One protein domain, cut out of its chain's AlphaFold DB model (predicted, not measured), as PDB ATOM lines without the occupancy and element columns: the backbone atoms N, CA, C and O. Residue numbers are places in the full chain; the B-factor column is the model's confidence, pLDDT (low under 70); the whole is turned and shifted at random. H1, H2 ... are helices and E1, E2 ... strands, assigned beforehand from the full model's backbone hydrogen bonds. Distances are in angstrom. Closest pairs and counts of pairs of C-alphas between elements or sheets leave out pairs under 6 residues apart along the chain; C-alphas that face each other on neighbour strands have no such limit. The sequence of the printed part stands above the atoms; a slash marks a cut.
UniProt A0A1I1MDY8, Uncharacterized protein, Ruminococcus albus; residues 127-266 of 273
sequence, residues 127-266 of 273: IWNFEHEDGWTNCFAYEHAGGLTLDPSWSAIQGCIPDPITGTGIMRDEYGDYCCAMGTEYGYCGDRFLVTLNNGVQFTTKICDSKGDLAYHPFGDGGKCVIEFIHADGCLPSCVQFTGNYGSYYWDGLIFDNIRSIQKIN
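What this domain is: This is residues 127 to 266 of the 273 residues of an uncharacterized protein of Ruminococcus albus (UniProt A0A1I1MDY8). With little regular structure, this is a strongly twisted mixed sheet, E1 E9 E4 E5 E3 E8 E2, together with long loops, among them residues 157 to 177 and 244 to 258; H1 packs on E5, and E7 runs on into E8. The 140 printed residues include nine named strands and two named helices, H1 after E2, H2 after E8. Mostly strand, under half its residues in named elements, it is compact: radius of gyration of the C-alphas 13.6 A, spans 33 by 33 by 25 A.

How they stand to each other: E5, residues 202 to 210, forms a hairpin with E4, residues 192 to 197; N 193 and O 205 are 2.9 A apart. H1, residues 153 to 156, is on the sheet; C-alphas 153 and 209 are 5.0 A apart. H2, residues 238 to 243, only grazes it, every O i to N i+4 pair within hydrogen-bond range.

Where its parts are: E1, 127 to 129, begins at (8.556, -7.070, 100.377); E2 is 141 to 144, E3 178 to 182, E6 217 to 219, E7 223 to 225, E8 228 to 231; E9, 259 to 265, ends at (7.013, -2.003, 99.380).

The domain as a whole: The printed part has no cut; no printed residue is under 70.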
ATOM      1  N   ILE A 127       9.135  -5.897  99.704       97.75
ATOM      2  CA  ILE A 127       8.556  -7.070 100.377       97.75
ATOM      3  C   ILE A 127       7.995  -8.108  99.400       97.75
ATOM      4  O   ILE A 127       7.757  -9.254  99.783       97.75
ATOM      5  N   TRP A 128       7.782  -7.732  98.135       98.19
ATOM      6  CA  TRP A 128       7.331  -8.653  97.093       98.19
ATOM      7  C   TRP A 128       7.734  -8.176  95.697       98.19
ATOM      8  O   TRP A 128       7.696  -6.982  95.410       98.19
ATOM      9  N   ASN A 129       8.064  -9.115  94.811       98.25
ATOM     10  CA  ASN A 129       8.356  -8.850  93.402       98.25
ATOM     11  C   ASN A 129       7.277  -9.508  92.543       98.25
ATOM     12  O   ASN A 129       7.061 -10.713  92.665       98.25
ATOM     13  N   PHE A 130       6.620  -8.732  91.683       98.00
ATOM     14  CA  PHE A 130       5.657  -9.271  90.726       98.00
ATOM     15  C   PHE A 130       6.357  -9.745  89.453       98.00
ATOM     16  O   PHE A 130       7.462  -9.296  89.133       98.00
ATOM     17  N   GLU A 131       5.711 -10.664  88.734       96.81
ATOM     18  CA  GLU A 131       6.179 -11.078  87.415       96.81
ATOM     19  C   GLU A 131       6.150  -9.895  86.436       96.81
ATOM     20  O   GLU A 131       5.345  -8.968  86.561       96.81
ATOM     21  N   HIS A 132       7.075  -9.910  85.478       96.38
ATOM     22  CA  HIS A 132       7.160  -8.876  84.456       96.38
ATOM     23  C   HIS A 132       5.996  -9.003  83.467       96.38
ATOM     24  O   HIS A 132       5.733 -10.090  82.955       96.38
ATOM     25  N   GLU A 133       5.338  -7.883  83.166       94.88
ATOM     26  CA  GLU A 133       4.282  -7.816  82.158       94.88
ATOM     27  C   GLU A 133       4.871  -7.381  80.809       94.88
ATOM     28  O   GLU A 133       5.221  -6.216  80.612       94.88
ATOM     29  N   ASP A 134       4.957  -8.322  79.869       94.12
ATOM     30  CA  ASP A 134       5.504  -8.072  78.536       94.12
ATOM     31  C   ASP A 134       4.590  -7.178  77.678       94.12
ATOM     32  O   ASP A 134       3.358  -7.225  77.751       94.12
ATOM     33  N   GLY A 135       5.190  -6.457  76.731       94.69
ATOM     34  CA  GLY A 135       4.475  -5.723  75.686       94.69
ATOM     35  C   GLY A 135       4.306  -4.234  75.981       94.69
ATOM     36  O   GLY A 135       5.147  -3.608  76.622       94.69
ATOM     37  N   TRP A 136       3.247  -3.639  75.429       97.00
ATOM     38  CA  TRP A 136       3.014  -2.197  75.489       97.00
ATOM     39  C   TRP A 136       2.313  -1.807  76.799       97.00
ATOM     40  O   TRP A 136       1.088  -1.796  76.874       97.00
ATOM     41  N   THR A 137       3.091  -1.502  77.837       97.75
ATOM     42  CA  THR A 137       2.608  -1.219  79.203       97.75
ATOM     43  C   THR A 137       2.667   0.255  79.600       97.75
ATOM     44  O   THR A 137       2.167   0.610  80.664       97.75
ATOM     45  N   ASN A 138       3.182   1.153  78.751       96.56
ATOM     46  CA  ASN A 138       3.156   2.602  79.019       96.56
ATOM     47  C   ASN A 138       1.779   3.268  78.768       96.56
ATOM     48  O   ASN A 138       1.677   4.464  78.482       96.56
ATOM     49  N   CYS A 139       0.704   2.488  78.873       96.75
ATOM     50  CA  CYS A 139      -0.682   2.942  78.797       96.75
ATOM     51  C   CYS A 139      -1.165   3.383  80.186       96.75
ATOM     52  O   CYS A 139      -2.001   2.724  80.801       96.75
ATOM     53  N   PHE A 140      -0.614   4.478  80.700       97.62
ATOM     54  CA  PHE A 140      -0.993   5.063  81.984       97.62
ATOM     55  C   PHE A 140      -2.267   5.903  81.827       97.62
ATOM     56  O   PHE A 140      -2.204   7.102  81.541       97.62
ATOM     57  N   ALA A 141      -3.428   5.260  81.963       97.00
ATOM     58  CA  ALA A 141      -4.722   5.933  81.910       97.00
ATOM     59  C   ALA A 141      -5.033   6.634  83.244       97.00
ATOM     60  O   ALA A 141      -4.136   6.846  84.065       97.00
ATOM     61  N   TYR A 142      -6.281   7.049  83.451       96.88
ATOM     62  CA  TYR A 142      -6.647   7.854  84.607       96.88
ATOM     63  C   TYR A 142      -8.074   7.633  85.094       96.88
ATOM     64  O   TYR A 142      -8.951   7.221  84.336       96.88
ATOM     65  N   GLU A 143      -8.294   8.004  86.351       95.81
ATOM     66  CA  GLU A 143      -9.599   8.073  86.997       95.81
ATOM     67  C   GLU A 143      -9.723   9.355  87.835       95.81
ATOM     68  O   GLU A 143      -8.736   9.970  88.245       95.81
ATOM     69  N   HIS A 144     -10.961   9.791  88.056       95.50
ATOM     70  CA  HIS A 144     -11.288  11.037  88.734       95.50
ATOM     71  C   HIS A 144     -11.461  10.828  90.245       95.50
ATOM     72  O   HIS A 144     -12.334  10.065  90.664       95.50
ATOM     73  N   ALA A 145     -10.719  11.574  91.071       97.06
ATOM     74  CA  ALA A 145     -10.773  11.460  92.533       97.06
ATOM     75  C   ALA A 145     -12.192  11.627  93.107       97.06
ATOM     76  O   ALA A 145     -12.600  10.846  93.964       97.06
ATOM     77  N   GLY A 146     -12.989  12.578  92.600       94.62
ATOM     78  CA  GLY A 146     -14.381  12.761  93.030       94.62
ATOM     79  C   GLY A 146     -15.324  11.575  92.755       94.62
ATOM     80  O   GLY A 146     -16.457  11.584  93.234       94.62
ATOM     81  N   GLY A 147     -14.891  10.558  91.996       93.81
ATOM     82  CA  GLY A 147     -15.630   9.304  91.807       93.81
ATOM     83  C   GLY A 147     -15.493   8.320  92.978       93.81
ATOM     84  O   GLY A 147     -16.378   7.485  93.188       93.81
ATOM     85  N   LEU A 148     -14.437   8.457  93.789       96.25
ATOM     86  CA  LEU A 148     -14.102   7.550  94.890       96.25
ATOM     87  C   LEU A 148     -14.964   7.852  96.124       96.25
ATOM     88  O   LEU A 148     -14.559   8.528  97.068       96.25
ATOM     89  N   THR A 149     -16.209   7.377  96.085       95.31
ATOM     90  CA  THR A 149     -17.269   7.739  97.046       95.31
ATOM     91  C   THR A 149     -17.612   6.645  98.055       95.31
ATOM     92  O   THR A 149     -18.390   6.893  98.976       95.31
ATOM     93  N   LEU A 150     -17.043   5.446  97.904       96.12
ATOM     94  CA  LEU A 150     -17.287   4.294  98.773       96.12
ATOM     95  C   LEU A 150     -15.973   3.698  99.278       96.12
ATOM     96  O   LEU A 150     -14.950   3.760  98.601       96.12
ATOM     97  N   ASP A 151     -16.016   3.099 100.464       96.38
ATOM     98  CA  ASP A 151     -14.881   2.359 101.012       96.38
ATOM     99  C   ASP A 151     -14.613   1.059 100.229       96.38
ATOM    100  O   ASP A 151     -15.567   0.394  99.811       96.38
ATOM    101  N   PRO A 152     -13.335   0.655 100.072       96.31
ATOM    102  CA  PRO A 152     -12.146   1.247 100.703       96.31
ATOM    103  C   PRO A 152     -11.552   2.466  99.970       96.31
ATOM    104  O   PRO A 152     -10.724   3.167 100.553       96.31
ATOM    105  N   SER A 153     -11.971   2.745  98.736       97.56
ATOM    106  CA  SER A 153     -11.378   3.783  97.883       97.56
ATOM    107  C   SER A 153     -11.544   5.196  98.449       97.56
ATOM    108  O   SER A 153     -10.598   5.986  98.460       97.56
ATOM    109  N   TRP A 154     -12.725   5.493  99.008       96.75
ATOM    110  CA  TRP A 154     -12.999   6.764  99.683       96.75
ATOM    111  C   TRP A 154     -12.001   7.020 100.809       96.75
ATOM    112  O   TRP A 154     -11.411   8.097 100.852       96.75
ATOM    113  N   SER A 155     -11.768   6.036 101.685       97.25
ATOM    114  CA  SER A 155     -10.788   6.153 102.768       97.25
ATOM    115  C   SER A 155      -9.355   6.308 102.251       97.25
ATOM    116  O   SER A 155      -8.595   7.107 102.793       97.25
ATOM    117  N   ALA A 156      -8.977   5.574 101.200       97.25
ATOM    118  CA  ALA A 156      -7.605   5.543 100.692       97.25
ATOM    119  C   ALA A 156      -7.141   6.868 100.060       97.25
ATOM    120  O   ALA A 156      -5.952   7.191 100.126       97.25
ATOM    121  N   ILE A 157      -8.072   7.637  99.478       97.44
ATOM    122  CA  ILE A 157      -7.779   8.936  98.858       97.44
ATOM    123  C   ILE A 157      -7.835  10.115  99.847       97.44
ATOM    124  O   ILE A 157      -7.457  11.234  99.494       97.44
ATOM    125  N   GLN A 158      -8.296   9.907 101.089       96.50
ATOM    126  CA  GLN A 158      -8.370  10.993 102.072       96.50
ATOM    127  C   GLN A 158      -6.979  11.542 102.412       96.50
ATOM    128  O   GLN A 158      -6.035  10.793 102.649       96.50
ATOM    129  N   GLY A 159      -6.870  12.871 102.481       94.75
ATOM    130  CA  GLY A 159      -5.616  13.566 102.793       94.75
ATOM    131  C   GLY A 159      -4.631  13.660 101.625       94.75
ATOM    132  O   GLY A 159      -3.647  14.386 101.739       94.75
ATOM    133  N   CYS A 160      -4.903  12.993 100.500       97.06
ATOM    134  CA  CYS A 160      -4.107  13.147  99.290       97.06
ATOM    135  C   CYS A 160      -4.323  14.535  98.665       97.06
ATOM    136  O   CYS A 160      -5.416  15.104  98.735       97.06
ATOM    137  N   ILE A 161      -3.289  15.068  98.020       96.81
ATOM    138  CA  ILE A 161      -3.279  16.392  97.385       96.81
ATOM    139  C   ILE A 161      -2.879  16.279  95.910       96.81
ATOM    140  O   ILE A 161      -2.161  15.347  95.563       96.81
ATOM    141  N   PRO A 162      -3.284  17.201  95.022       96.88
ATOM    142  CA  PRO A 162      -2.756  17.230  93.658       96.88
ATOM    143  C   PRO A 162      -1.232  17.399  93.677       96.88
ATOM    144  O   PRO A 162      -0.729  18.185  94.479       96.88
ATOM    145  N   ASP A 163      -0.511  16.704  92.793       94.94
ATOM    146  CA  ASP A 163       0.951  16.740  92.715       94.94
ATOM    147  C   ASP A 163       1.460  18.187  92.584       94.94
ATOM    148  O   ASP A 163       1.284  18.801  91.520       94.94
ATOM    149  N   PRO A 164       2.121  18.732  93.624       91.88
ATOM    150  CA  PRO A 164       2.582  20.112  93.601       91.88
ATOM    151  C   PRO A 164       3.833  20.293  92.729       91.88
ATOM    152  O   PRO A 164       4.200  21.425  92.420       91.88
ATOM    153  N   ILE A 165       4.483  19.196  92.318       92.69
ATOM    154  CA  ILE A 165       5.806  19.222  91.696       92.69
ATOM    155  C   ILE A 165       5.704  19.195  90.178       92.69
ATOM    156  O   ILE A 165       6.190  20.110  89.536       92.69
ATOM    157  N   THR A 166       5.091  18.174  89.576       88.94
ATOM    158  CA  THR A 166       5.197  17.971  88.113       88.94
ATOM    159  C   THR A 166       4.067  18.627  87.319       88.94
ATOM    160  O   THR A 166       4.131  18.725  86.096       88.94
ATOM    161  N   GLY A 167       3.011  19.105  87.989       87.38
ATOM    162  CA  GLY A 167       1.831  19.665  87.318       87.38
ATOM    163  C   GLY A 167       0.994  18.629  86.551       87.38
ATOM    164  O   GLY A 167       0.165  19.005  85.727       87.38
ATOM    165  N   THR A 168       1.184  17.336  86.825       94.31
ATOM    166  CA  THR A 168       0.403  16.230  86.237       94.31
ATOM    167  C   THR A 168      -1.063  16.210  86.678       94.31
ATOM    168  O   THR A 168      -1.890  15.549  86.045       94.31
ATOM    169  N   GLY A 169      -1.387  16.883  87.786       96.06
ATOM    170  CA  GLY A 169      -2.709  16.842  88.413       96.06
ATOM    171  C   GLY A 169      -3.038  15.512  89.100       96.06
ATOM    172  O   GLY A 169      -4.137  15.368  89.632       96.06
ATOM    173  N   ILE A 170      -2.103  14.554  89.099       98.12
ATOM    174  CA  ILE A 170      -2.233  13.262  89.779       98.12
ATOM    175  C   ILE A 170      -2.210  13.504  91.287       98.12
ATOM    176  O   ILE A 170      -1.433  14.319  91.772       98.12
ATOM    177  N   MET A 171      -3.057  12.813  92.034       98.31
ATOM    178  CA  MET A 171      -3.086  12.897  93.488       98.31
ATOM    179  C   MET A 171      -1.846  12.220  94.078       98.31
ATOM    180  O   MET A 171      -1.473  11.127  93.655       98.31
ATOM    181  N   ARG A 172      -1.237  12.836  95.088       96.56
ATOM    182  CA  ARG A 172      -0.188  12.262  95.922       96.56
ATOM    183  C   ARG A 172      -0.614  12.170  97.367       96.56
ATOM    184  O   ARG A 172      -1.357  13.025  97.844       96.56
ATOM    185  N   ASP A 173      -0.107  11.173  98.068       95.25
ATOM    186  CA  ASP A 173      -0.314  11.068  99.504       95.25
ATOM    187  C   ASP A 173       0.828  11.679 100.331       95.25
ATOM    188  O   ASP A 173       1.754  12.315  99.815       95.25
ATOM    189  N   GLU A 174       0.724  11.508 101.649       93.19
ATOM    190  CA  GLU A 174       1.689  12.009 102.629       93.19
ATOM    191  C   GLU A 174       3.047  11.289 102.610       93.19
ATOM    192  O   GLU A 174       3.943  11.700 103.340       93.19
ATOM    193  N   TYR A 175       3.219  10.245 101.795       92.31
ATOM    194  CA  TYR A 175       4.482   9.529 101.593       92.31
ATOM    195  C   TYR A 175       5.116   9.825 100.227       92.31
ATOM    196  O   TYR A 175       6.125   9.223  99.876       92.31
ATOM    197  N   GLY A 176       4.534  10.732  99.435       92.25
ATOM    198  CA  GLY A 176       5.055  11.060  98.106       92.25
ATOM    199  C   GLY A 176       4.502  10.191  96.978       92.25
ATOM    200  O   GLY A 176       4.816  10.453  95.811       92.25
ATOM    201  N   ASP A 177       3.666   9.198  97.289       96.81
ATOM    202  CA  ASP A 177       3.203   8.211  96.316       96.81
ATOM    203  C   ASP A 177       2.133   8.778  95.403       96.81
ATOM    204  O   ASP A 177       1.175   9.397  95.869       96.81
ATOM    205  N   TYR A 178       2.216   8.469  94.112       97.94
ATOM    206  CA  TYR A 178       1.103   8.730  93.209       97.94
ATOM    207  C   TYR A 178      -0.061   7.780  93.506       97.94
ATOM    208  O   TYR A 178       0.088   6.558  93.520       97.94
ATOM    209  N   CYS A 179      -1.243   8.341  93.710       98.50
ATOM    210  CA  CYS A 179      -2.467   7.577  93.887       98.50
ATOM    211  C   CYS A 179      -2.881   6.955  92.554       98.50
ATOM    212  O   CYS A 179      -2.939   7.644  91.530       98.50
ATOM    213  N   CYS A 180      -3.213   5.671  92.565       98.50
ATOM    214  CA  CYS A 180      -3.630   4.955  91.367       98.50
ATOM    215  C   CYS A 180      -4.769   3.964  91.629       98.50
ATOM    216  O   CYS A 180      -5.022   3.568  92.764       98.50
ATOM    217  N   ALA A 181      -5.427   3.536  90.559       98.12
ATOM    218  CA  ALA A 181      -6.154   2.287  90.501       98.12
ATOM    219  C   ALA A 181      -5.249   1.205  89.896       98.12
ATOM    220  O   ALA A 181      -4.584   1.425  88.875       98.12
ATOM    221  N   MET A 182      -5.232   0.028  90.522       98.06
ATOM    222  CA  MET A 182      -4.562  -1.173  90.013       98.06
ATOM    223  C   MET A 182      -5.449  -2.404  90.218       98.06
ATOM    224  O   MET A 182      -6.433  -2.377  90.959       98.06
ATOM    225  N   GLY A 183      -5.118  -3.487  89.524       96.50
ATOM    226  CA  GLY A 183      -5.797  -4.769  89.665       96.50
ATOM    227  C   GLY A 183      -5.521  -5.485  90.986       96.50
ATOM    228  O   GLY A 183      -4.435  -5.343  91.555       96.50
ATOM    229  N   THR A 184      -6.462  -6.318  91.445       95.50
ATOM    230  CA  THR A 184      -6.315  -7.085  92.702       95.50
ATOM    231  C   THR A 184      -5.214  -8.148  92.648       95.50
ATOM    232  O   THR A 184      -4.758  -8.609  93.693       95.50
ATOM    233  N   GLU A 185      -4.717  -8.486  91.451       95.81
ATOM    234  CA  GLU A 185      -3.521  -9.318  91.274       95.81
ATOM    235  C   GLU A 185      -2.259  -8.687  91.892       95.81
ATOM    236  O   GLU A 185      -1.349  -9.412  92.300       95.81
ATOM    237  N   TYR A 186      -2.214  -7.355  92.020       97.06
ATOM    238  CA  TYR A 186      -1.114  -6.644  92.675       97.06
ATOM    239  C   TYR A 186      -1.381  -6.373  94.158       97.06
ATOM    240  O   TYR A 186      -0.482  -6.500  94.993       97.06
ATOM    241  N   GLY A 187      -2.606  -5.988  94.512       96.38
ATOM    242  CA  GLY A 187      -2.944  -5.660  95.892       96.38
ATOM    243  C   GLY A 187      -4.273  -4.937  96.044       96.38
ATOM    244  O   GLY A 187      -5.103  -4.912  95.140       96.38
ATOM    245  N   TYR A 188      -4.465  -4.351  97.219       96.75
ATOM    246  CA  TYR A 188      -5.692  -3.663  97.609       96.75
ATOM    247  C   TYR A 188      -5.409  -2.217  98.012       96.75
ATOM    248  O   TYR A 188      -4.259  -1.814  98.178       96.75
ATOM    249  N   CYS A 189      -6.471  -1.427  98.181       97.38
ATOM    250  CA  CYS A 189      -6.367  -0.042  98.628       97.38
ATOM    251  C   CYS A 189      -5.471   0.098  99.872       97.38
ATOM    252  O   CYS A 189      -5.657  -0.617 100.859       97.38
ATOM    253  N   GLY A 190      -4.515   1.027  99.815       95.81
ATOM    254  CA  GLY A 190      -3.479   1.230 100.830       95.81
ATOM    255  C   GLY A 190      -2.179   0.454 100.591       95.81
ATOM    256  O   GLY A 190      -1.191   0.716 101.263       95.81
ATOM    257  N   ASP A 191      -2.119  -0.473  99.637       97.62
ATOM    258  CA  ASP A 191      -0.845  -1.096  99.274       97.62
ATOM    259  C   ASP A 191       0.036  -0.131  98.465       97.62
ATOM    260  O   ASP A 191      -0.460   0.590  97.592       97.62
ATOM    261  N   ARG A 192       1.348  -0.149  98.741       97.75
ATOM    262  CA  ARG A 192       2.364   0.678  98.077       97.75
ATOM    263  C   ARG A 192       3.259  -0.132  97.153       97.75
ATOM    264  O   ARG A 192       3.612  -1.277  97.457       97.75
ATOM    265  N   PHE A 193       3.715   0.505  96.077       98.56
ATOM    266  CA  PHE A 193       4.578  -0.127  95.085       98.56
ATOM    267  C   PHE A 193       5.671   0.812  94.595       98.56
ATOM    268  O   PHE A 193       5.392   1.966  94.282       98.56
ATOM    269  N   LEU A 194       6.888   0.290  94.446       98.50
ATOM    270  CA  LEU A 194       7.923   0.889  93.610       98.50
ATOM    271  C   LEU A 194       7.721   0.409  92.171       98.50
ATOM    272  O   LEU A 194       7.699  -0.795  91.902       98.50
ATOM    273  N   VAL A 195       7.611   1.358  91.248       98.69
ATOM    274  CA  VAL A 195       7.517   1.113  89.809       98.69
ATOM    275  C   VAL A 195       8.807   1.589  89.158       98.69
ATOM    276  O   VAL A 195       9.219   2.733  89.341       98.69
ATOM    277  N   THR A 196       9.450   0.709  88.391       98.25
ATOM    278  CA  THR A 196      10.614   1.052  87.561       98.25
ATOM    279  C   THR A 196      10.250   0.873  86.097       98.25
ATOM    280  O   THR A 196       9.673  -0.148  85.721       98.25
ATOM    281  N   LEU A 197      10.605   1.845  85.262       98.19
ATOM    282  CA  LEU A 197      10.375   1.825  83.820       98.19
ATOM    283  C   LEU A 197      11.647   1.428  83.055       98.19
ATOM    284  O   LEU A 197      12.758   1.445  83.597       98.19
ATOM    285  N   ASN A 198      11.497   1.054  81.785       96.94
ATOM    286  CA  ASN A 198      12.613   0.617  80.939       96.94
ATOM    287  C   ASN A 198      13.664   1.712  80.707       96.94
ATOM    288  O   ASN A 198      14.857   1.415  80.688       96.94
ATOM    289  N   ASN A 199      13.240   2.972  80.633       95.31
ATOM    290  CA  ASN A 199      14.113   4.144  80.575       95.31
ATOM    291  C   ASN A 199      14.697   4.563  81.938       95.31
ATOM    292  O   ASN A 199      15.198   5.675  82.074       95.31
ATOM    293  N   GLY A 200      14.587   3.718  82.967       95.00
ATOM    294  CA  GLY A 200      15.173   3.960  84.281       95.00
ATOM    295  C   GLY A 200      14.415   4.937  85.178       95.00
ATOM    296  O   GLY A 200      14.836   5.129  86.316       95.00
ATOM    297  N   VAL A 201      13.303   5.522  84.727       96.50
ATOM    298  CA  VAL A 201      12.433   6.318  85.603       96.50
ATOM    299  C   VAL A 201      11.873   5.429  86.714       96.50
ATOM    300  O   VAL A 201      11.456   4.294  86.470       96.50
ATOM    301  N   GLN A 202      11.869   5.955  87.938       97.38
ATOM    302  CA  GLN A 202      11.330   5.290  89.120       97.38
ATOM    303  C   GLN A 202      10.328   6.201  89.821       97.38
ATOM    304  O   GLN A 202      10.526   7.413  89.908       97.38
ATOM    305  N   PHE A 203       9.243   5.623  90.316       97.31
ATOM    306  CA  PHE A 203       8.267   6.325  91.140       97.31
ATOM    307  C   PHE A 203       7.535   5.337  92.034       97.31
ATOM    308  O   PHE A 203       7.465   4.143  91.738       97.31
ATOM    309  N   THR A 204       6.977   5.842  93.126       97.94
ATOM    310  CA  THR A 204       6.126   5.051  94.004       97.94
ATOM    311  C   THR A 204       4.654   5.342  93.750       97.94
ATOM    312  O   THR A 204       4.269   6.430  93.309       97.94
ATOM    313  N   THR A 205       3.823   4.337  93.997       98.12
ATOM    314  CA  THR A 205       2.369   4.439  93.889       98.12
ATOM    315  C   THR A 205       1.693   3.841  95.108       98.12
ATOM    316  O   THR A 205       2.238   2.928  95.728       98.12
ATOM    317  N   LYS A 206       0.491   4.332  95.407       98.12
ATOM    318  CA  LYS A 206      -0.432   3.742  96.374       98.12
ATOM    319  C   LYS A 206      -1.750   3.438  95.679       98.12
ATOM    320  O   LYS A 206      -2.317   4.314  95.022       98.12
ATOM    321  N   ILE A 207      -2.263   2.229  95.879       98.44
ATOM    322  CA  ILE A 207      -3.590   1.864  95.383       98.44
ATOM    323  C   ILE A 207      -4.640   2.637  96.185       98.44
ATOM    324  O   ILE A 207      -4.742   2.499  97.405       98.44
ATOM    325  N   CYS A 208      -5.431   3.440  95.486       98.31
ATOM    326  CA  CYS A 208      -6.571   4.186  96.006       98.31
ATOM    327  C   CYS A 208      -7.894   3.741  95.380       98.31
ATOM    328  O   CYS A 208      -8.937   4.131  95.891       98.31
ATOM    329  N   ASP A 209      -7.861   2.938  94.315       97.38
ATOM    330  CA  ASP A 209      -9.042   2.284  93.752       97.38
ATOM    331  C   ASP A 209      -8.688   0.937  93.091       97.38
ATOM    332  O   ASP A 209      -7.511   0.595  92.960       97.38
ATOM    333  N   SER A 210      -9.684   0.133  92.711       92.88
ATOM    334  CA  SER A 210      -9.471  -1.181  92.108       92.88
ATOM    335  C   SER A 210      -9.978  -1.242  90.675       92.88
ATOM    336  O   SER A 210     -11.150  -1.014  90.394       92.88
ATOM    337  N   LYS A 211      -9.118  -1.742  89.786       90.56
ATOM    338  CA  LYS A 211      -9.483  -2.088  88.404       90.56
ATOM    339  C   LYS A 211     -10.227  -3.432  88.294       90.56
ATOM    340  O   LYS A 211     -10.524  -3.880  87.193       90.56
ATOM    341  N   GLY A 212     -10.515  -4.098  89.413       90.62
ATOM    342  CA  GLY A 212     -11.085  -5.446  89.452       90.62
ATOM    343  C   GLY A 212     -10.038  -6.568  89.419       90.62
ATOM    344  O   GLY A 212      -8.841  -6.340  89.609       90.62
ATOM    345  N   ASP A 213     -10.514  -7.797  89.202       92.88
ATOM    346  CA  ASP A 213      -9.738  -9.039  89.357       92.88
ATOM    347  C   ASP A 213      -8.931  -9.423  88.104       92.88
ATOM    348  O   ASP A 213      -9.156 -10.478  87.508       92.88
ATOM    349  N   LEU A 214      -8.031  -8.533  87.672       93.88
ATOM    350  CA  LEU A 214      -7.178  -8.676  86.480       93.88
ATOM    351  C   LEU A 214      -5.848  -7.931  86.671       93.88
ATOM    352  O   LEU A 214      -5.836  -6.906  87.339       93.88
ATOM    353  N   ALA A 215      -4.758  -8.335  86.013       93.50
ATOM    354  CA  ALA A 215      -3.502  -7.564  86.002       93.50
ATOM    355  C   ALA A 215      -3.598  -6.213  85.254       93.50
ATOM    356  O   ALA A 215      -3.004  -5.216  85.656       93.50
ATOM    357  N   TYR A 216      -4.345  -6.137  84.151       96.12
ATOM    358  CA  TYR A 216      -4.465  -4.904  83.366       96.12
ATOM    359  C   TYR A 216      -5.772  -4.842  82.583       96.12
ATOM    360  O   TYR A 216      -6.373  -5.859  82.237       96.12
ATOM    361  N   HIS A 217      -6.174  -3.622  82.227       94.81
ATOM    362  CA  HIS A 217      -7.212  -3.399  81.224       94.81
ATOM    363  C   HIS A 217      -6.597  -3.284  79.822       94.81
ATOM    364  O   HIS A 217      -5.553  -2.640  79.670       94.81
ATOM    365  N   PRO A 218      -7.220  -3.865  78.779       94.94
ATOM    366  CA  PRO A 218      -6.825  -3.604  77.399       94.94
ATOM    367  C   PRO A 218      -6.941  -2.112  77.064       94.94
ATOM    368  O   PRO A 218      -7.948  -1.477  77.372       94.94
ATOM    369  N   PHE A 219      -5.931  -1.567  76.392       94.06
ATOM    370  CA  PHE A 219      -5.883  -0.180  75.941       94.06
ATOM    371  C   PHE A 219      -5.607  -0.130  74.435       94.06
ATOM    372  O   PHE A 219      -4.520  -0.480  73.979       94.06
ATOM    373  N   GLY A 220      -6.597   0.306  73.653       89.94
ATOM    374  CA  GLY A 220      -6.482   0.372  72.193       89.94
ATOM    375  C   GLY A 220      -6.059  -0.961  71.560       89.94
ATOM    376  O   GLY A 220      -6.485  -2.035  71.988       89.94
ATOM    377  N   ASP A 221      -5.196  -0.886  70.546       89.38
ATOM    378  CA  ASP A 221      -4.745  -2.041  69.760       89.38
ATOM    379  C   ASP A 221      -3.571  -2.780  70.430       89.38
ATOM    380  O   ASP A 221      -2.447  -2.801  69.930       89.38
ATOM    381  N   GLY A 222      -3.841  -3.406  71.578       93.19
ATOM    382  CA  GLY A 222      -2.900  -4.302  72.266       93.19
ATOM    383  C   GLY A 222      -2.069  -3.663  73.380       93.19
ATOM    384  O   GLY A 222      -1.157  -4.306  73.901       93.19
ATOM    385  N   GLY A 223      -2.381  -2.424  73.760       96.50
ATOM    386  CA  GLY A 223      -1.836  -1.786  74.952       96.50
ATOM    387  C   GLY A 223      -2.397  -2.399  76.230       96.50
ATOM    388  O   GLY A 223      -3.498  -2.957  76.250       96.50
ATOM    389  N   LYS A 224      -1.629  -2.292  77.309       97.06
ATOM    390  CA  LYS A 224      -1.944  -2.846  78.624       97.06
ATOM    391  C   LYS A 224      -1.898  -1.732  79.655       97.06
ATOM    392  O   LYS A 224      -0.830  -1.228  79.996       97.06
ATOM    393  N   CYS A 225      -3.064  -1.334  80.142       97.19
ATOM    394  CA  CYS A 225      -3.179  -0.351  81.205       97.19
ATOM    395  C   CYS A 225      -3.112  -1.050  82.565       97.19
ATOM    396  O   CYS A 225      -4.126  -1.542  83.069       97.19
ATOM    397  N   VAL A 226      -1.904  -1.111  83.129       98.00
ATOM    398  CA  VAL A 226      -1.638  -1.692  84.458       98.00
ATOM    399  C   VAL A 226      -1.983  -0.694  85.569       98.00
ATOM    400  O   VAL A 226      -2.594  -1.058  86.570       98.00
ATOM    401  N   ILE A 227      -1.626   0.578  85.368       98.31
ATOM    402  CA  ILE A 227      -1.788   1.666  86.339       98.31
ATOM    403  C   ILE A 227      -2.705   2.735  85.735       98.31
ATOM    404  O   ILE A 227      -2.413   3.279  84.669       98.31
ATOM    405  N   GLU A 228      -3.801   3.044  86.428       97.94
ATOM    406  CA  GLU A 228      -4.651   4.217  86.175       97.94
ATOM    407  C   GLU A 228      -4.364   5.267  87.247       97.94
ATOM    408  O   GLU A 228      -4.587   5.013  88.423       97.94
ATOM    409  N   PHE A 229      -3.849   6.439  86.893       98.44
ATOM    410  CA  PHE A 229      -3.582   7.474  87.891       98.44
ATOM    411  C   PHE A 229      -4.872   8.155  88.359       98.44
ATOM    412  O   PHE A 229      -5.702   8.552  87.543       98.44
ATOM    413  N   ILE A 230      -5.018   8.347  89.670       98.56
ATOM    414  CA  ILE A 230      -6.125   9.124  90.230       98.56
ATOM    415  C   ILE A 230      -5.751  10.599  90.160       98.56
ATOM    416  O   ILE A 230      -4.763  11.010  90.767       98.56
ATOM    417  N   HIS A 231      -6.527  11.408  89.446       98.19
ATOM    418  CA  HIS A 231      -6.275  12.843  89.315       98.19
ATOM    419  C   HIS A 231      -7.291  13.681  90.096       98.19
ATOM    420  O   HIS A 231      -8.432  13.269  90.317       98.19
ATOM    421  N   ALA A 232      -6.883  14.890  90.479       97.19
ATOM    422  CA  ALA A 232      -7.747  15.825  91.186       97.19
ATOM    423  C   ALA A 232      -8.827  16.434  90.278       97.19
ATOM    424  O   ALA A 232      -8.638  16.592  89.062       97.19
ATOM    425  N   ASP A 233      -9.936  16.842  90.890       92.38
ATOM    426  CA  ASP A 233     -11.056  17.503  90.226       92.38
ATOM    427  C   ASP A 233     -10.592  18.765  89.482       92.38
ATOM    428  O   ASP A 233     -10.017  19.688  90.059       92.38
ATOM    429  N   GLY A 234     -10.845  18.811  88.172       93.19
ATOM    430  CA  GLY A 234     -10.460  19.943  87.322       93.19
ATOM    431  C   GLY A 234      -8.956  20.077  87.044       93.19
ATOM    432  O   GLY A 234      -8.560  21.040  86.389       93.19
ATOM    433  N   CYS A 235      -8.125  19.128  87.486       96.00
ATOM    434  CA  CYS A 235      -6.673  19.160  87.287       96.00
ATOM    435  C   CYS A 235      -6.167  18.225  86.180       96.00
ATOM    436  O   CYS A 235      -4.961  18.178  85.955       96.00
ATOM    437  N   LEU A 236      -7.047  17.498  85.480       96.56
ATOM    438  CA  LEU A 236      -6.641  16.648  84.358       96.56
ATOM    439  C   LEU A 236      -6.054  17.506  83.223       96.56
ATOM    440  O   LEU A 236      -6.772  18.349  82.671       96.56
ATOM    441  N   PRO A 237      -4.794  17.286  82.811       96.00
ATOM    442  CA  PRO A 237      -4.216  18.022  81.696       96.00
ATOM    443  C   PRO A 237      -4.985  17.750  80.399       96.00
ATOM    444  O   PRO A 237      -5.260  16.600  80.052       96.00
ATOM    445  N   SER A 238      -5.290  18.796  79.627       95.88
ATOM    446  CA  SER A 238      -6.101  18.673  78.404       95.88
ATOM    447  C   SER A 238      -5.492  17.727  77.365       95.88
ATOM    448  O   SER A 238      -6.208  17.091  76.596       95.88
ATOM    449  N   CYS A 239      -4.162  17.625  77.335       95.19
ATOM    450  CA  CYS A 239      -3.444  16.716  76.452       95.19
ATOM    451  C   CYS A 239      -3.682  15.240  76.834       95.19
ATOM    452  O   CYS A 239      -3.904  14.408  75.955       95.19
ATOM    453  N   VAL A 240      -3.735  14.930  78.132       96.88
ATOM    454  CA  VAL A 240      -4.068  13.598  78.658       96.88
ATOM    455  C   VAL A 240      -5.550  13.307  78.472       96.88
ATOM    456  O   VAL A 240      -5.906  12.205  78.068       96.88
ATOM    457  N   GLN A 241      -6.420  14.301  78.672       95.62
ATOM    458  CA  GLN A 241      -7.845  14.168  78.367       95.62
ATOM    459  C   GLN A 241      -8.073  13.768  76.902       95.62
ATOM    460  O   GLN A 241      -8.930  12.937  76.615       95.62
ATOM    461  N   PHE A 242      -7.289  14.340  75.982       94.88
ATOM    462  CA  PHE A 242      -7.370  14.039  74.557       94.88
ATOM    463  C   PHE A 242      -6.866  12.631  74.204       94.88
ATOM    464  O   PHE A 242      -7.488  11.962  73.382       94.88
ATOM    465  N   THR A 243      -5.758  12.170  74.796       94.81
ATOM    466  CA  THR A 243      -5.150  10.868  74.447       94.81
ATOM    467  C   THR A 243      -5.640   9.698  75.285       94.81
ATOM    468  O   THR A 243      -5.460   8.552  74.883       94.81
ATOM    469  N   GLY A 244      -6.199   9.957  76.466       95.94
ATOM    470  CA  GLY A 244      -6.470   8.917  77.454       95.94
ATOM    471  C   GLY A 244      -5.220   8.393  78.170       95.94
ATOM    472  O   GLY A 244      -5.332   7.406  78.886       95.94
ATOM    473  N   ASN A 245      -4.032   8.981  77.955       96.38
ATOM    474  CA  ASN A 245      -2.765   8.388  78.397       96.38
ATOM    475  C   ASN A 245      -1.722   9.437  78.825       96.38
ATOM    476  O   ASN A 245      -1.267  10.239  78.001       96.38
ATOM    477  N   TYR A 246      -1.275   9.367  80.082       97.44
ATOM    478  CA  TYR A 246      -0.130  10.125  80.605       97.44
ATOM    479  C   TYR A 246       1.189   9.748  79.919       97.44
ATOM    480  O   TYR A 246       2.049  10.609  79.731       97.44
ATOM    481  N   GLY A 247       1.308   8.492  79.475       94.38
ATOM    482  CA  GLY A 247       2.452   7.907  78.770       94.38
ATOM    483  C   GLY A 247       2.848   8.575  77.455       94.38
ATOM    484  O   GLY A 247       3.894   8.276  76.894       94.38
ATOM    485  N   SER A 248       2.012   9.478  76.941       92.81
ATOM    486  CA  SER A 248       2.255  10.186  75.680       92.81
ATOM    487  C   SER A 248       3.043  11.493  75.841       92.81
ATOM    488  O   SER A 248       3.292  12.167  74.844       92.81
ATOM    489  N   TYR A 249       3.405  11.878  77.070       93.19
ATOM    490  CA  TYR A 249       3.935  13.209  77.378       93.19
ATOM    491  C   TYR A 249       5.106  13.181  78.367       93.19
ATOM    492  O   TYR A 249       5.352  12.186  79.046       93.19
ATOM    493  N   TYR A 250       5.821  14.306  78.428       91.06
ATOM    494  CA  TYR A 250       6.910  14.572  79.367       91.06
ATOM    495  C   TYR A 250       6.396  15.370  80.569       91.06
ATOM    496  O   TYR A 250       5.695  16.366  80.380       91.06
ATOM    497  N   TRP A 251       6.787  14.963  81.777       92.62
ATOM    498  CA  TRP A 251       6.318  15.551  83.037       92.62
ATOM    499  C   TRP A 251       7.483  15.840  83.985       92.62
ATOM    500  O   TRP A 251       7.614  15.195  85.021       92.62
ATOM    501  N   ASP A 252       8.357  16.773  83.603       88.75
ATOM    502  CA  ASP A 252       9.480  17.251  84.421       88.75
ATOM    503  C   ASP A 252      10.241  16.112  85.111       88.75
ATOM    504  O   ASP A 252      10.194  15.948  86.326       88.75
ATOM    505  N   GLY A 253      10.893  15.265  84.314       83.50
ATOM    506  CA  GLY A 253      11.659  14.103  84.784       83.50
ATOM    507  C   GLY A 253      10.846  12.813  84.957       83.50
ATOM    508  O   GLY A 253      11.426  11.730  85.024       83.50
ATOM    509  N   LEU A 254       9.512  12.882  84.943       89.94
ATOM    510  CA  LEU A 254       8.646  11.705  84.871       89.94
ATOM    511  C   LEU A 254       8.321  11.392  83.401       89.94
ATOM    512  O   LEU A 254       7.366  11.897  82.811       89.94
ATOM    513  N   ILE A 255       9.185  10.578  82.791       92.31
ATOM    514  CA  ILE A 255       9.081  10.141  81.394       92.31
ATOM    515  C   ILE A 255       8.537   8.715  81.370       92.31
ATOM    516  O   ILE A 255       9.253   7.757  81.654       92.31
ATOM    517  N   PHE A 256       7.260   8.570  81.048       94.81
ATOM    518  CA  PHE A 256       6.555   7.298  81.142       94.81
ATOM    519  C   PHE A 256       6.859   6.352  79.963       94.81
ATOM    520  O   PHE A 256       6.229   6.404  78.906       94.81
ATOM    521  N   ASP A 257       7.817   5.453  80.170       96.94
ATOM    522  CA  ASP A 257       8.108   4.306  79.302       96.94
ATOM    523  C   ASP A 257       7.399   3.026  79.798       96.94
ATOM    524  O   ASP A 257       6.654   3.044  80.780       96.94
ATOM    525  N   ASN A 258       7.584   1.907  79.098       98.06
ATOM    526  CA  ASN A 258       7.040   0.613  79.491       98.06
ATOM    527  C   ASN A 258       7.560   0.206  80.874       98.06
ATOM    528  O   ASN A 258       8.722   0.431  81.228       98.06
ATOM    529  N   ILE A 259       6.675  -0.419  81.643       98.56
ATOM    530  CA  ILE A 259       6.948  -0.895  82.990       98.56
ATOM    531  C   ILE A 259       7.963  -2.031  82.908       98.56
ATOM    532  O   ILE A 259       7.733  -3.044  82.252       98.56
ATOM    533  N   ARG A 260       9.085  -1.864  83.605       98.19
ATOM    534  CA  ARG A 260      10.117  -2.887  83.765       98.19
ATOM    535  C   ARG A 260       9.820  -3.775  84.966       98.19
ATOM    536  O   ARG A 260       9.937  -4.993  84.868       98.19
ATOM    537  N   SER A 261       9.448  -3.179  86.094       98.50
ATOM    538  CA  SER A 261       9.094  -3.916  87.306       98.50
ATOM    539  C   SER A 261       8.080  -3.163  88.154       98.50
ATOM    540  O   SER A 261       8.061  -1.931  88.195       98.50
ATOM    541  N   ILE A 262       7.275  -3.946  88.866       98.62
ATOM    542  CA  ILE A 262       6.420  -3.506  89.963       98.62
ATOM    543  C   ILE A 262       6.832  -4.332  91.176       98.62
ATOM    544  O   ILE A 262       6.938  -5.559  91.103       98.62
ATOM    545  N   GLN A 263       7.103  -3.659  92.285       98.62
ATOM    546  CA  GLN A 263       7.550  -4.283  93.525       98.62
ATOM    547  C   GLN A 263       6.704  -3.739  94.668       98.62
ATOM    548  O   GLN A 263       6.588  -2.525  94.805       98.62
ATOM    549  N   LYS A 264       6.110  -4.614  95.484       98.38
ATOM    550  CA  LYS A 264       5.389  -4.179  96.685       98.38
ATOM    551  C   LYS A 264       6.399  -3.729  97.731       98.38
ATOM    552  O   LYS A 264       7.398  -4.423  97.947       98.38
ATOM    553  N   ILE A 265       6.119  -2.611  98.390       97.94
ATOM    554  CA  ILE A 265       7.013  -2.003  99.380       97.94
ATOM    555  C   ILE A 265       6.290  -1.723 100.699       97.94
ATOM    556  O   ILE A 265       5.063  -1.621 100.738       97.94
ATOM    557  N   ASN A 266       7.056  -1.590 101.781       93.62
ATOM    558  CA  ASN A 266       6.537  -1.098 103.058       93.62
ATOM    559  C   ASN A 266       6.310   0.426 103.049       93.62
ATOM    560  O   ASN A 266       6.781   1.164 102.178       93.62
TER     561      ASN A 266